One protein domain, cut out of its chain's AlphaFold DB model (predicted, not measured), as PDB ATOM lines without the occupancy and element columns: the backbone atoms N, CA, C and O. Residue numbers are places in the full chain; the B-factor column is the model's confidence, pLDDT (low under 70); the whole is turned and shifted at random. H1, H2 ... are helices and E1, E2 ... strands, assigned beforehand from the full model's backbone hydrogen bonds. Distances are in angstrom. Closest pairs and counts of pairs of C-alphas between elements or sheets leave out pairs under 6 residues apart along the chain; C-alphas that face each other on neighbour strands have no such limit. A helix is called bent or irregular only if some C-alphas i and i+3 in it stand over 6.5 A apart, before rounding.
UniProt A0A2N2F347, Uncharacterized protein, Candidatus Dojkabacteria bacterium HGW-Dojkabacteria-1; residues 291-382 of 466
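What this domain is: This is residues 291 to 382 of the 466 residues of an uncharacterized protein of Candidatus Dojkabacteria bacterium HGW-Dojkabacteria-1 (UniProt A0A2N2F347). A bent two-stranded hairpin, E1 and E2, leads straight into H3, round which the other helices gather: H2 beside its first part, H1 crossing it, H4 folding back as a helical hairpin. The 92 printed residues hold H1, H2, E1, E2, H3, H4 in chain order, class mixed, the sheet antiparallel. The whole is compact, radius of gyration of the C-alphas 14.1 A, but elongated, 45 by 26 by 22 A.

How they stand to each other: E1, residues 328 to 335, and E2, 342 to 349, have N 330 and O 348 within hydrogen-bond range, 2.8 A. H3, 350 to 365, touches three helices; closest C-alphas follow. H2, 311 to 318: shallow tilt of 30 degrees, opposite ways; Leu 311 and Ala 353, 5.2 A; residues 350 to 357 of H3 alone. H1, 296 to 305: about perpendicular, 80 degrees; Ile 303 and Gly 360, 4.8 A; 356 to 360 alone. H4, 367 to 381: shallow tilt of 27 degrees, opposite ways; Leu 362 and Phe 370, 5.1 A; 359 to 363 with 369 to 374 alone. Every O i to N i+4 pair is within range in H1, H2 and H4, 11 of 12 in H3.

Where its parts are: H3 is 22.5 A long, E1 21.7 A, H4 21.3 A. H1 begins at C-alpha 296 (618.886, 210.027, 894.735); H4 ends at C-alpha 381 (620.002, 214.708, 882.432).

The domain as a whole: The C-alphas farthest apart, Asn 338 and Glu 365, are 45.9 A apart. The printed part has no cut and no long link; residue 382 is under 70 in pLDDT.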
ATOM      1  N   LYS A 291     619.642 204.596 878.829       84.00
ATOM      2  CA  LYS A 291     618.889 205.450 879.740       84.00
ATOM      3  C   LYS A 291     619.746 205.766 880.958       84.00
ATOM      4  O   LYS A 291     620.373 204.871 881.516       84.00
ATOM      5  N   VAL A 292     619.746 207.019 881.401       82.56
ATOM      6  CA  VAL A 292     620.436 207.434 882.631       82.56
ATOM      7  C   VAL A 292     619.404 207.663 883.729       82.56
ATOM      8  O   VAL A 292     618.562 208.547 883.618       82.56
ATOM      9  N   GLU A 293     619.469 206.868 884.794       84.69
ATOM     10  CA  GLU A 293     618.597 206.963 885.968       84.69
ATOM     11  C   GLU A 293     619.412 206.787 887.247       84.69
ATOM     12  O   GLU A 293     619.418 205.732 887.881       84.69
ATOM     13  N   ILE A 294     620.110 207.848 887.646       85.06
ATOM     14  CA  ILE A 294     620.945 207.824 888.847       85.06
ATOM     15  C   ILE A 294     620.052 207.975 890.097       85.06
ATOM     16  O   ILE A 294     619.358 208.986 890.254       85.06
ATOM     17  N   PRO A 295     620.053 207.012 891.039       87.44
ATOM     18  CA  PRO A 295     619.227 207.099 892.236       87.44
ATOM     19  C   PRO A 295     619.620 208.286 893.124       87.44
ATOM     20  O   PRO A 295     620.799 208.559 893.348       87.44
ATOM     21  N   LYS A 296     618.637 208.936 893.765       87.56
ATOM     22  CA  LYS A 296     618.886 210.027 894.735       87.56
ATOM     23  C   LYS A 296     619.877 209.631 895.834       87.56
ATOM     24  O   LYS A 296     620.691 210.449 896.253       87.56
ATOM     25  N   PHE A 297     619.810 208.377 896.286       90.12
ATOM     26  CA  PHE A 297     620.743 207.845 897.273       90.12
ATOM     27  C   PHE A 297     622.184 207.828 896.744       90.12
ATOM     28  O   PHE A 297     623.088 208.216 897.476       90.12
ATOM     29  N   TYR A 298     622.401 207.483 895.468       92.06
ATOM     30  CA  TYR A 298     623.724 207.558 894.849       92.06
ATOM     31  C   TYR A 298     624.264 208.993 894.890       92.06
ATOM     32  O   TYR A 298     625.339 209.208 895.448       92.06
ATOM     33  N   HIS A 299     623.492 209.987 894.429       90.94
ATOM     34  CA  HIS A 299     623.908 211.396 894.515       90.94
ATOM     35  C   HIS A 299     624.273 211.797 895.948       90.94
ATOM     36  O   HIS A 299     625.338 212.364 896.175       90.94
ATOM     37  N   LEU A 300     623.424 211.463 896.927       92.00
ATOM     38  CA  LEU A 300     623.675 211.779 898.332       92.00
ATOM     39  C   LEU A 300     624.983 211.153 898.833       92.00
ATOM     40  O   LEU A 300     625.763 211.837 899.492       92.00
ATOM     41  N   THR A 301     625.244 209.884 898.503       94.69
ATOM     42  CA  THR A 301     626.490 209.218 898.908       94.69
ATOM     43  C   THR A 301     627.720 209.910 898.335       94.69
ATOM     44  O   THR A 301     628.648 210.166 899.095       94.69
ATOM     45  N   GLN A 302     627.717 210.296 897.053       95.81
ATOM     46  CA  GLN A 302     628.864 210.982 896.442       95.81
ATOM     47  C   GLN A 302     629.057 212.402 897.002       95.81
ATOM     48  O   GLN A 302     630.184 212.822 897.244       95.81
ATOM     49  N   ILE A 303     627.969 213.129 897.287       95.06
ATOM     50  CA  ILE A 303     628.013 214.466 897.913       95.06
ATOM     51  C   ILE A 303     628.570 214.405 899.340       95.06
ATOM     52  O   ILE A 303     629.273 215.312 899.778       95.06
ATOM     53  N   ILE A 304     628.227 213.366 900.104       94.25
ATOM     54  CA  ILE A 304     628.796 213.160 901.441       94.25
ATOM     55  C   ILE A 304     630.270 212.780 901.311       94.25
ATOM     56  O   ILE A 304     631.107 213.321 902.030       94.25
ATOM     57  N   ASP A 305     630.589 211.887 900.378       94.75
ATOM     58  CA  ASP A 305     631.942 211.395 900.165       94.75
ATOM     59  C   ASP A 305     632.932 212.497 899.769       94.75
ATOM     60  O   ASP A 305     634.061 212.522 900.263       94.75
ATOM     61  N   SER A 306     632.486 213.468 898.965       95.62
ATOM     62  CA  SER A 306     633.305 214.614 898.551       95.62
ATOM     63  C   SER A 306     633.776 215.507 899.695       95.62
ATOM     64  O   SER A 306     634.721 216.273 899.528       95.62
ATOM     65  N   LYS A 307     633.169 215.389 900.882       93.00
ATOM     66  CA  LYS A 307     633.614 216.104 902.087       93.00
ATOM     67  C   LYS A 307     634.768 215.420 902.807       93.00
ATOM     68  O   LYS A 307     635.471 216.069 903.574       93.00
ATOM     69  N   PHE A 308     634.934 214.117 902.601       93.88
ATOM     70  CA  PHE A 308     635.944 213.314 903.289       93.88
ATOM     71  C   PHE A 308     637.106 212.930 902.376       93.88
ATOM     72  O   PHE A 308     638.184 212.595 902.867       93.88
ATOM     73  N   ARG A 309     636.899 212.951 901.055       94.50
ATOM     74  CA  ARG A 309     637.878 212.517 900.060       94.50
ATOM     75  C   ARG A 309     637.911 213.458 898.865       94.50
ATOM     76  O   ARG A 309     636.898 214.015 898.460       94.50
ATOM     77  N   ASP A 310     639.085 213.557 898.252       94.31
ATOM     78  CA  ASP A 310     639.250 214.183 896.942       94.31
ATOM     79  C   ASP A 310     638.652 213.264 895.866       94.31
ATOM     80  O   ASP A 310     639.292 212.301 895.424       94.31
ATOM     81  N   LEU A 311     637.404 213.538 895.468       95.00
ATOM     82  CA  LEU A 311     636.701 212.708 894.490       95.00
ATOM     83  C   LEU A 311     637.421 212.640 893.151       95.00
ATOM     84  O   LEU A 311     637.337 211.604 892.503       95.00
ATOM     85  N   ARG A 312     638.148 213.682 892.738       92.88
ATOM     86  CA  ARG A 312     638.843 213.670 891.445       92.88
ATOM     87  C   ARG A 312     639.932 212.606 891.439       92.88
ATOM     88  O   ARG A 312     640.000 211.806 890.511       92.88
ATOM     89  N   LYS A 313     640.715 212.514 892.520       94.75
ATOM     90  CA  LYS A 313     641.709 211.438 892.695       94.75
ATOM     91  C   LYS A 313     641.057 210.063 892.796       94.75
ATOM     92  O   LYS A 313     641.532 209.118 892.172       94.75
ATOM     93  N   VAL A 314     639.971 209.948 893.564       94.69
ATOM     94  CA  VAL A 314     639.256 208.672 893.739       94.69
ATOM     95  C   VAL A 314     638.670 208.181 892.415       94.69
ATOM     96  O   VAL A 314     638.751 206.994 892.114       94.69
ATOM     97  N   TYR A 315     638.073 209.073 891.630       95.00
ATOM     98  CA  TYR A 315     637.434 208.731 890.366       95.00
ATOM     99  C   TYR A 315     638.476 208.429 889.293       95.00
ATOM    100  O   TYR A 315     638.341 207.415 888.620       95.00
ATOM    101  N   ALA A 316     639.571 209.193 889.216       92.31
ATOM    102  CA  ALA A 316     640.679 208.904 888.305       92.31
ATOM    103  C   ALA A 316     641.265 207.490 888.499       92.31
ATOM    104  O   ALA A 316     641.619 206.835 887.528       92.31
ATOM    105  N   GLN A 317     641.322 206.990 889.740       93.12
ATOM    106  CA  GLN A 317     641.760 205.617 890.036       93.12
ATOM    107  C   GLN A 317     640.717 204.546 889.685       93.12
ATOM    108  O   GLN A 317     641.059 203.371 889.557       93.12
ATOM    109  N   LYS A 318     639.437 204.923 889.597       93.38
ATOM    110  CA  LYS A 318     638.315 204.012 889.338       93.38
ATOM    111  C   LYS A 318     637.901 203.966 887.870       93.38
ATOM    112  O   LYS A 318     637.253 202.992 887.494       93.38
ATOM    113  N   SER A 319     638.235 204.985 887.079       90.19
ATOM    114  CA  SER A 319     637.952 205.025 885.645       90.19
ATOM    115  C   SER A 319     638.660 203.877 884.925       90.19
ATOM    116  O   SER A 319     639.877 203.733 885.001       90.19
ATOM    117  N   LYS A 320     637.879 203.046 884.237       91.06
ATOM    118  CA  LYS A 320     638.327 201.876 883.470       91.06
ATOM    119  C   LYS A 320     638.345 202.122 881.967       91.06
ATOM    120  O   LYS A 320     639.063 201.426 881.258       91.06
ATOM    121  N   PHE A 321     637.542 203.074 881.504       89.88
ATOM    122  CA  PHE A 321     637.345 203.371 880.094       89.88
ATOM    123  C   PHE A 321     637.745 204.808 879.793       89.88
ATOM    124  O   PHE A 321     637.804 205.669 880.680       89.88
ATOM    125  N   GLN A 322     638.019 205.056 878.521       87.69
ATOM    126  CA  GLN A 322     638.294 206.376 877.987       87.69
ATOM    127  C   GLN A 322     637.453 206.533 876.727       87.69
ATOM    128  O   GLN A 322     637.548 205.705 875.822       87.69
ATOM    129  N   ALA A 323     636.609 207.563 876.697       84.50
ATOM    130  CA  ALA A 323     635.813 207.871 875.517       84.50
ATOM    131  C   ALA A 323     636.733 208.238 874.332       84.50
ATOM    132  O   ALA A 323     637.873 208.647 874.579       84.50
ATOM    133  N   PRO A 324     636.262 208.158 873.071       77.12
ATOM    134  CA  PRO A 324     637.063 208.528 871.895       77.12
ATOM    135  C   PRO A 324     637.690 209.929 871.998       77.12
ATOM    136  O   PRO A 324     638.851 210.123 871.656       77.12
ATOM    137  N   TYR A 325     636.975 210.864 872.627       76.62
ATOM    138  CA  TYR A 325     637.429 212.223 872.923       76.62
ATOM    139  C   TYR A 325     638.311 212.353 874.182       76.62
ATOM    140  O   TYR A 325     638.420 213.413 874.795       76.62
ATOM    141  N   GLY A 326     638.922 211.261 874.635       81.00
ATOM    142  CA  GLY A 326     639.895 211.273 875.721       81.00
ATOM    143  C   GLY A 326     639.317 211.369 877.137       81.00
ATOM    144  O   GLY A 326     640.100 211.411 878.085       81.00
ATOM    145  N   TYR A 327     637.992 211.351 877.311       84.25
ATOM    146  CA  TYR A 327     637.332 211.539 878.607       84.25
ATOM    147  C   TYR A 327     637.279 210.249 879.454       84.25
ATOM    148  O   TYR A 327     636.587 209.291 879.075       84.25
ATOM    149  N   PRO A 328     637.987 210.180 880.604       89.00
ATOM    150  CA  PRO A 328     638.028 208.980 881.435       89.00
ATOM    151  C   PRO A 328     636.725 208.785 882.205       89.00
ATOM    152  O   PRO A 328     636.274 209.691 882.912       89.00
ATOM    153  N   HIS A 329     636.157 207.583 882.140       91.12
ATOM    154  CA  HIS A 329     634.880 207.304 882.785       91.12
ATOM    155  C   HIS A 329     634.685 205.827 883.168       91.12
ATOM    156  O   HIS A 329     635.447 204.927 882.803       91.12
ATOM    157  N   THR A 330     633.653 205.572 883.970       93.44
ATOM    158  CA  THR A 330     633.070 204.255 884.247       93.44
ATOM    159  C   THR A 330     631.623 204.427 884.670       93.44
ATOM    160  O   THR A 330     631.322 205.207 885.575       93.44
ATOM    161  N   TYR A 331     630.732 203.660 884.053       91.88
ATOM    162  CA  TYR A 331     629.319 203.636 884.406       91.88
ATOM    163  C   TYR A 331     628.977 202.392 885.221       91.88
ATOM    164  O   TYR A 331     629.456 201.293 884.938       91.88
ATOM    165  N   ASN A 332     628.119 202.566 886.225       93.19
ATOM    166  CA  ASN A 332     627.367 201.459 886.803       93.19
ATOM    167  C   ASN A 332     626.073 201.333 886.006       93.19
ATOM    168  O   ASN A 332     625.372 202.331 885.825       93.19
ATOM    169  N   PHE A 333     625.773 200.139 885.504       93.50
ATOM    170  CA  PHE A 333     624.600 199.930 884.669       93.50
ATOM    171  C   PHE A 333     624.053 198.510 884.764       93.50
ATOM    172  O   PHE A 333     624.717 197.581 885.230       93.50
ATOM    173  N   LYS A 334     622.816 198.353 884.294       93.31
ATOM    174  CA  LYS A 334     622.131 197.070 884.125       93.31
ATOM    175  C   LYS A 334     621.577 196.982 882.715       93.31
ATOM    176  O   LYS A 334     621.130 197.985 882.172       93.31
ATOM    177  N   VAL A 335     621.572 195.776 882.161       91.62
ATOM    178  CA  VAL A 335     620.978 195.491 880.852       91.62
ATOM    179  C   VAL A 335     619.668 194.746 881.073       91.62
ATOM    180  O   VAL A 335     619.655 193.682 881.703       91.62
ATOM    181  N   ASP A 336     618.564 195.296 880.577       88.50
ATOM    182  CA  ASP A 336     617.306 194.565 880.479       88.50
ATOM    183  C   ASP A 336     617.427 193.530 879.358       88.50
ATOM    184  O   ASP A 336     617.466 193.861 878.175       88.50
ATOM    185  N   LYS A 337     617.473 192.252 879.736       86.06
ATOM    186  CA  LYS A 337     617.658 191.139 878.797       86.06
ATOM    187  C   LYS A 337     616.512 190.975 877.796       86.06
ATOM    188  O   LYS A 337     616.714 190.323 876.780       86.06
ATOM    189  N   ASN A 338     615.329 191.523 878.081       83.62
ATOM    190  CA  ASN A 338     614.169 191.404 877.200       83.62
ATOM    191  C   ASN A 338     614.143 192.505 876.138       83.62
ATOM    192  O   ASN A 338     613.700 192.263 875.020       83.62
ATOM    193  N   THR A 339     614.590 193.712 876.492       82.75
ATOM    194  CA  THR A 339     614.506 194.894 875.619       82.75
ATOM    195  C   THR A 339     615.857 195.335 875.057       82.75
ATOM    196  O   THR A 339     615.891 196.132 874.126       82.75
ATOM    197  N   GLY A 340     616.969 194.846 875.614       82.88
ATOM    198  CA  GLY A 340     618.320 195.328 875.316       82.88
ATOM    199  C   GLY A 340     618.637 196.695 875.932       82.88
ATOM    200  O   GLY A 340     619.742 197.197 875.750       82.88
ATOM    201  N   MET A 341     617.699 197.300 876.672       87.38
ATOM    202  CA  MET A 341     617.871 198.627 877.262       87.38
ATOM    203  C   MET A 341     618.953 198.609 878.346       87.38
ATOM    204  O   MET A 341     618.879 197.838 879.306       87.38
ATOM    205  N   ILE A 342     619.924 199.509 878.226       88.81
ATOM    206  CA  ILE A 342     620.963 199.749 879.220       88.81
ATOM    207  C   ILE A 342     620.512 200.887 880.132       88.81
ATOM    208  O   ILE A 342     620.296 202.009 879.680       88.81
ATOM    209  N   VAL A 343     620.394 200.618 881.431       90.06
ATOM    210  CA  VAL A 343     620.074 201.630 882.445       90.06
ATOM    211  C   VAL A 343     621.322 201.925 883.262       90.06
ATOM    212  O   VAL A 343     621.754 201.088 884.054       90.06
ATOM    213  N   ILE A 344     621.893 203.112 883.067       89.81
ATOM    214  CA  ILE A 344     623.011 203.649 883.846       89.81
ATOM    215  C   ILE A 344     622.464 204.199 885.166       89.81
ATOM    216  O   ILE A 344     621.672 205.139 885.167       89.81
ATOM    217  N   ASP A 345     622.905 203.632 886.290       91.06
ATOM    218  CA  ASP A 345     622.480 204.001 887.648       91.06
ATOM    219  C   ASP A 345     623.602 204.631 888.500       91.06
ATOM    220  O   ASP A 345     623.393 204.993 889.661       91.06
ATOM    221  N   GLY A 346     624.786 204.843 887.916       91.25
ATOM    222  CA  GLY A 346     625.883 205.572 888.546       91.25
ATOM    223  C   GLY A 346     626.974 205.974 887.557       91.25
ATOM    224  O   GLY A 346     627.192 205.300 886.551       91.25
ATOM    225  N   VAL A 347     627.677 207.067 887.863       91.69
ATOM    226  CA  VAL A 347     628.683 207.676 886.979       91.69
ATOM    227  C   VAL A 347     629.959 207.987 887.754       91.69
ATOM    228  O   VAL A 347     629.945 208.704 888.758       91.69
ATOM    229  N   VAL A 348     631.078 207.476 887.249       93.69
ATOM    230  CA  VAL A 348     632.432 207.811 887.688       93.69
ATOM    231  C   VAL A 348     633.138 208.505 886.529       93.69
ATOM    232  O   VAL A 348     633.577 207.841 885.602       93.69
ATOM    233  N   SER A 349     633.235 209.830 886.571       93.25
ATOM    234  CA  SER A 349     633.932 210.669 885.586       93.25
ATOM    235  C   SER A 349     634.535 211.908 886.263       93.25
ATOM    236  O   SER A 349     634.087 212.307 887.342       93.25
ATOM    237  N   ASP A 350     635.541 212.552 885.664       91.69
ATOM    238  CA  ASP A 350     636.100 213.788 886.248       91.69
ATOM    239  C   ASP A 350     635.030 214.891 886.382       91.69
ATOM    240  O   ASP A 350     634.981 215.581 887.402       91.69
ATOM    241  N   GLY A 351     634.106 215.000 885.426       91.31
ATOM    242  CA  GLY A 351     632.964 215.906 885.496       91.31
ATOM    243  C   GLY A 351     632.014 215.605 886.649       91.31
ATOM    244  O   GLY A 351     631.694 216.507 887.424       91.31
ATOM    245  N   ALA A 352     631.626 214.342 886.843       92.81
ATOM    246  CA  ALA A 352     630.820 213.944 887.992       92.81
ATOM    247  C   ALA A 352     631.539 214.248 889.317       92.81
ATOM    248  O   ALA A 352     630.930 214.787 890.242       92.81
ATOM    249  N   ALA A 353     632.846 213.972 889.410       94.81
ATOM    250  CA  ALA A 353     633.643 214.279 890.598       94.81
ATOM    251  C   ALA A 353     633.646 215.782 890.920       94.81
ATOM    252  O   ALA A 353     633.450 216.166 892.078       94.81
ATOM    253  N   ARG A 354     633.826 216.636 889.905       94.31
ATOM    254  CA  ARG A 354     633.763 218.097 890.044       94.31
ATOM    255  C   ARG A 354     632.384 218.564 890.510       94.31
ATOM    256  O   ARG A 354     632.290 219.274 891.511       94.31
ATOM    257  N   MET A 355     631.317 218.088 889.868       94.31
ATOM    258  CA  MET A 355     629.940 218.434 890.233       94.31
ATOM    259  C   MET A 355     629.594 218.001 891.665       94.31
ATOM    260  O   MET A 355     629.072 218.801 892.441       94.31
ATOM    261  N   TYR A 356     629.928 216.771 892.071       95.88
ATOM    262  CA  TYR A 356     629.673 216.292 893.437       95.88
ATOM    263  C   TYR A 356     630.512 217.011 894.499       95.88
ATOM    264  O   TYR A 356     630.047 217.205 895.626       95.88
ATOM    265  N   THR A 357     631.724 217.440 894.151       95.44
ATOM    266  CA  THR A 357     632.558 218.270 895.031       95.44
ATOM    267  C   THR A 357     631.932 219.651 895.226       95.44
ATOM    268  O   THR A 357     631.767 220.094 896.364       95.44
ATOM    269  N   TRP A 358     631.485 220.293 894.142       95.38
ATOM    270  CA  TRP A 358     630.787 221.577 894.214       95.38
ATOM    271  C   TRP A 358     629.492 221.481 895.032       95.38
ATOM    272  O   TRP A 358     629.274 222.267 895.952       95.38
ATOM    273  N   LEU A 359     628.674 220.454 894.788       95.56
ATOM    274  CA  LEU A 359     627.464 220.183 895.567       95.56
ATOM    275  C   LEU A 359     627.761 219.946 897.058       95.56
ATOM    276  O   LEU A 359     627.021 220.434 897.915       95.56
ATOM    277  N   GLY A 360     628.844 219.235 897.385       95.25
ATOM    278  CA  GLY A 360     629.293 219.016 898.764       95.25
ATOM    279  C   GLY A 360     629.567 220.323 899.506       95.25
ATOM    280  O   GLY A 360     629.122 220.490 900.648       95.25
ATOM    281  N   LYS A 361     630.223 221.268 898.827       94.50
ATOM    282  CA  LYS A 361     630.492 222.621 899.323       94.50
ATOM    283  C   LYS A 361     629.208 223.439 899.482       94.50
ATOM    284  O   LYS A 361     628.919 223.931 900.576       94.50
ATOM    285  N   LEU A 362     628.375 223.500 898.439       94.94
ATOM    286  CA  LEU A 362     627.109 224.242 898.457       94.94
ATOM    287  C   LEU A 362     626.155 223.753 899.553       94.94
ATOM    288  O   LEU A 362     625.467 224.556 900.177       94.94
ATOM    289  N   LEU A 363     626.135 222.454 899.855       94.00
ATOM    290  CA  LEU A 363     625.293 221.903 900.920       94.00
ATOM    291  C   LEU A 363     625.582 222.528 902.302       94.00
ATOM    292  O   LEU A 363     624.687 222.582 903.154       94.00
ATOM    293  N   VAL A 364     626.819 222.974 902.537       91.06
ATOM    294  CA  VAL A 364     627.249 223.626 903.785       91.06
ATOM    295  C   VAL A 364     627.141 225.141 903.674       91.06
ATOM    296  O   VAL A 364     626.584 225.775 904.565       91.06
ATOM    297  N   GLU A 365     627.654 225.700 902.583       93.31
ATOM    298  CA  GLU A 365     627.899 227.137 902.452       93.31
ATOM    299  C   GLU A 365     626.716 227.899 901.839       93.31
ATOM    300  O   GLU A 365     626.506 229.066 902.155       93.31
ATOM    301  N   ASN A 366     625.918 227.257 900.977       93.81
ATOM    302  CA  ASN A 366     624.826 227.906 900.249       93.81
ATOM    303  C   ASN A 366     623.723 226.905 899.845       93.81
ATOM    304  O   ASN A 366     623.618 226.455 898.699       93.81
ATOM    305  N   ARG A 367     622.866 226.549 900.810       92.56
ATOM    306  CA  ARG A 367     621.765 225.584 900.612       92.56
ATOM    307  C   ARG A 367     620.747 225.981 899.531       92.56
ATOM    308  O   ARG A 367     620.263 225.069 898.860       92.56
ATOM    309  N   PRO A 368     620.367 227.264 899.359       92.62
ATOM    310  CA  PRO A 368     619.542 227.671 898.224       92.62
ATOM    311  C   PRO A 368     620.187 227.298 896.885       92.62
ATOM    312  O   PRO A 368     619.584 226.565 896.103       92.62
ATOM    313  N   ARG A 369     621.462 227.660 896.690       91.88
ATOM    314  CA  ARG A 369     622.211 227.342 895.470       91.88
ATOM    315  C   ARG A 369     622.386 225.844 895.244       91.88
ATOM    316  O   ARG A 369     622.274 225.375 894.118       91.88
ATOM    317  N   PHE A 370     622.585 225.068 896.310       93.25
ATOM    318  CA  PHE A 370     622.597 223.604 896.230       93.25
ATOM    319  C   PHE A 370     621.323 223.047 895.572       93.25
ATOM    320  O   PHE A 370     621.401 222.166 894.717       93.25
ATOM    321  N   LYS A 371     620.143 223.558 895.959       91.81
ATOM    322  CA  LYS A 371     618.863 223.110 895.388       91.81
ATOM    323  C   LYS A 371     618.746 223.479 893.911       91.81
ATOM    324  O   LYS A 371     618.282 222.648 893.136       91.81
ATOM    325  N   GLU A 372     619.189 224.677 893.536       90.56
ATOM    326  CA  GLU A 372     619.211 225.135 892.141       90.56
ATOM    327  C   GLU A 372     620.081 224.228 891.263       90.56
ATOM    328  O   GLU A 372     619.604 223.724 890.250       90.56
ATOM    329  N   VAL A 373     621.323 223.951 891.680       89.88
ATOM    330  CA  VAL A 373     622.249 223.091 890.921       89.88
ATOM    331  C   VAL A 373     621.693 221.670 890.791       89.88
ATOM    332  O   VAL A 373     621.702 221.104 889.702       89.88
ATOM    333  N   MET A 374     621.142 221.093 891.865       89.94
ATOM    334  CA  MET A 374     620.518 219.762 891.809       89.94
ATOM    335  C   MET A 374     619.311 219.708 890.862       89.94
ATOM    336  O   MET A 374     619.126 218.709 890.164       89.94
ATOM    337  N   ALA A 375     618.483 220.757 890.837       87.00
ATOM    338  CA  ALA A 375     617.347 220.847 889.925       87.00
ATOM    339  C   ALA A 375     617.805 220.976 888.463       87.00
ATOM    340  O   ALA A 375     617.268 220.284 887.598       87.00
ATOM    341  N   ALA A 376     618.833 221.792 888.206       85.31
ATOM    342  CA  ALA A 376     619.431 221.948 886.884       85.31
ATOM    343  C   ALA A 376     620.040 220.637 886.370       85.31
ATOM    344  O   ALA A 376     619.777 220.268 885.229       85.31
ATOM    345  N   ILE A 377     620.764 219.896 887.225       86.06
ATOM    346  CA  ILE A 377     621.296 218.568 886.881       86.06
ATOM    347  C   ILE A 377     620.168 217.651 886.434       86.06
ATOM    348  O   ILE A 377     620.224 217.127 885.330       86.06
ATOM    349  N   LYS A 378     619.122 217.508 887.258       83.88
ATOM    350  CA  LYS A 378     617.981 216.646 886.936       83.88
ATOM    351  C   LYS A 378     617.359 217.017 885.582       83.88
ATOM    352  O   LYS A 378     617.138 216.144 884.755       83.88
ATOM    353  N   SER A 379     617.107 218.307 885.363       82.44
ATOM    354  CA  SER A 379     616.518 218.826 884.123       82.44
ATOM    355  C   SER A 379     617.389 218.538 882.891       82.44
ATOM    356  O   SER A 379     616.877 218.063 881.881       82.44
ATOM    357  N   ALA A 380     618.705 218.752 882.979       80.69
ATOM    358  CA  ALA A 380     619.632 218.524 881.868       80.69
ATOM    359  C   ALA A 380     619.885 217.033 881.574       80.69
ATOM    360  O   ALA A 380     620.194 216.677 880.436       80.69
ATOM    361  N   THR A 381     619.765 216.156 882.579       75.44
ATOM    362  CA  THR A 381     620.002 214.708 882.432       75.44
ATOM    363  C   THR A 381     618.751 213.893 882.108       75.44
ATOM    364  O   THR A 381     618.887 212.735 881.720       75.44
ATOM    365  N   ASP A 382     617.545 214.467 882.219       68.56
ATOM    366  CA  ASP A 382     616.269 213.848 881.811       68.56
ATOM    367  C   ASP A 382     616.151 213.795 880.261       68.56
ATOM    368  O   ASP A 382     615.196 214.283 879.653       68.56
TER     369      ASP A 382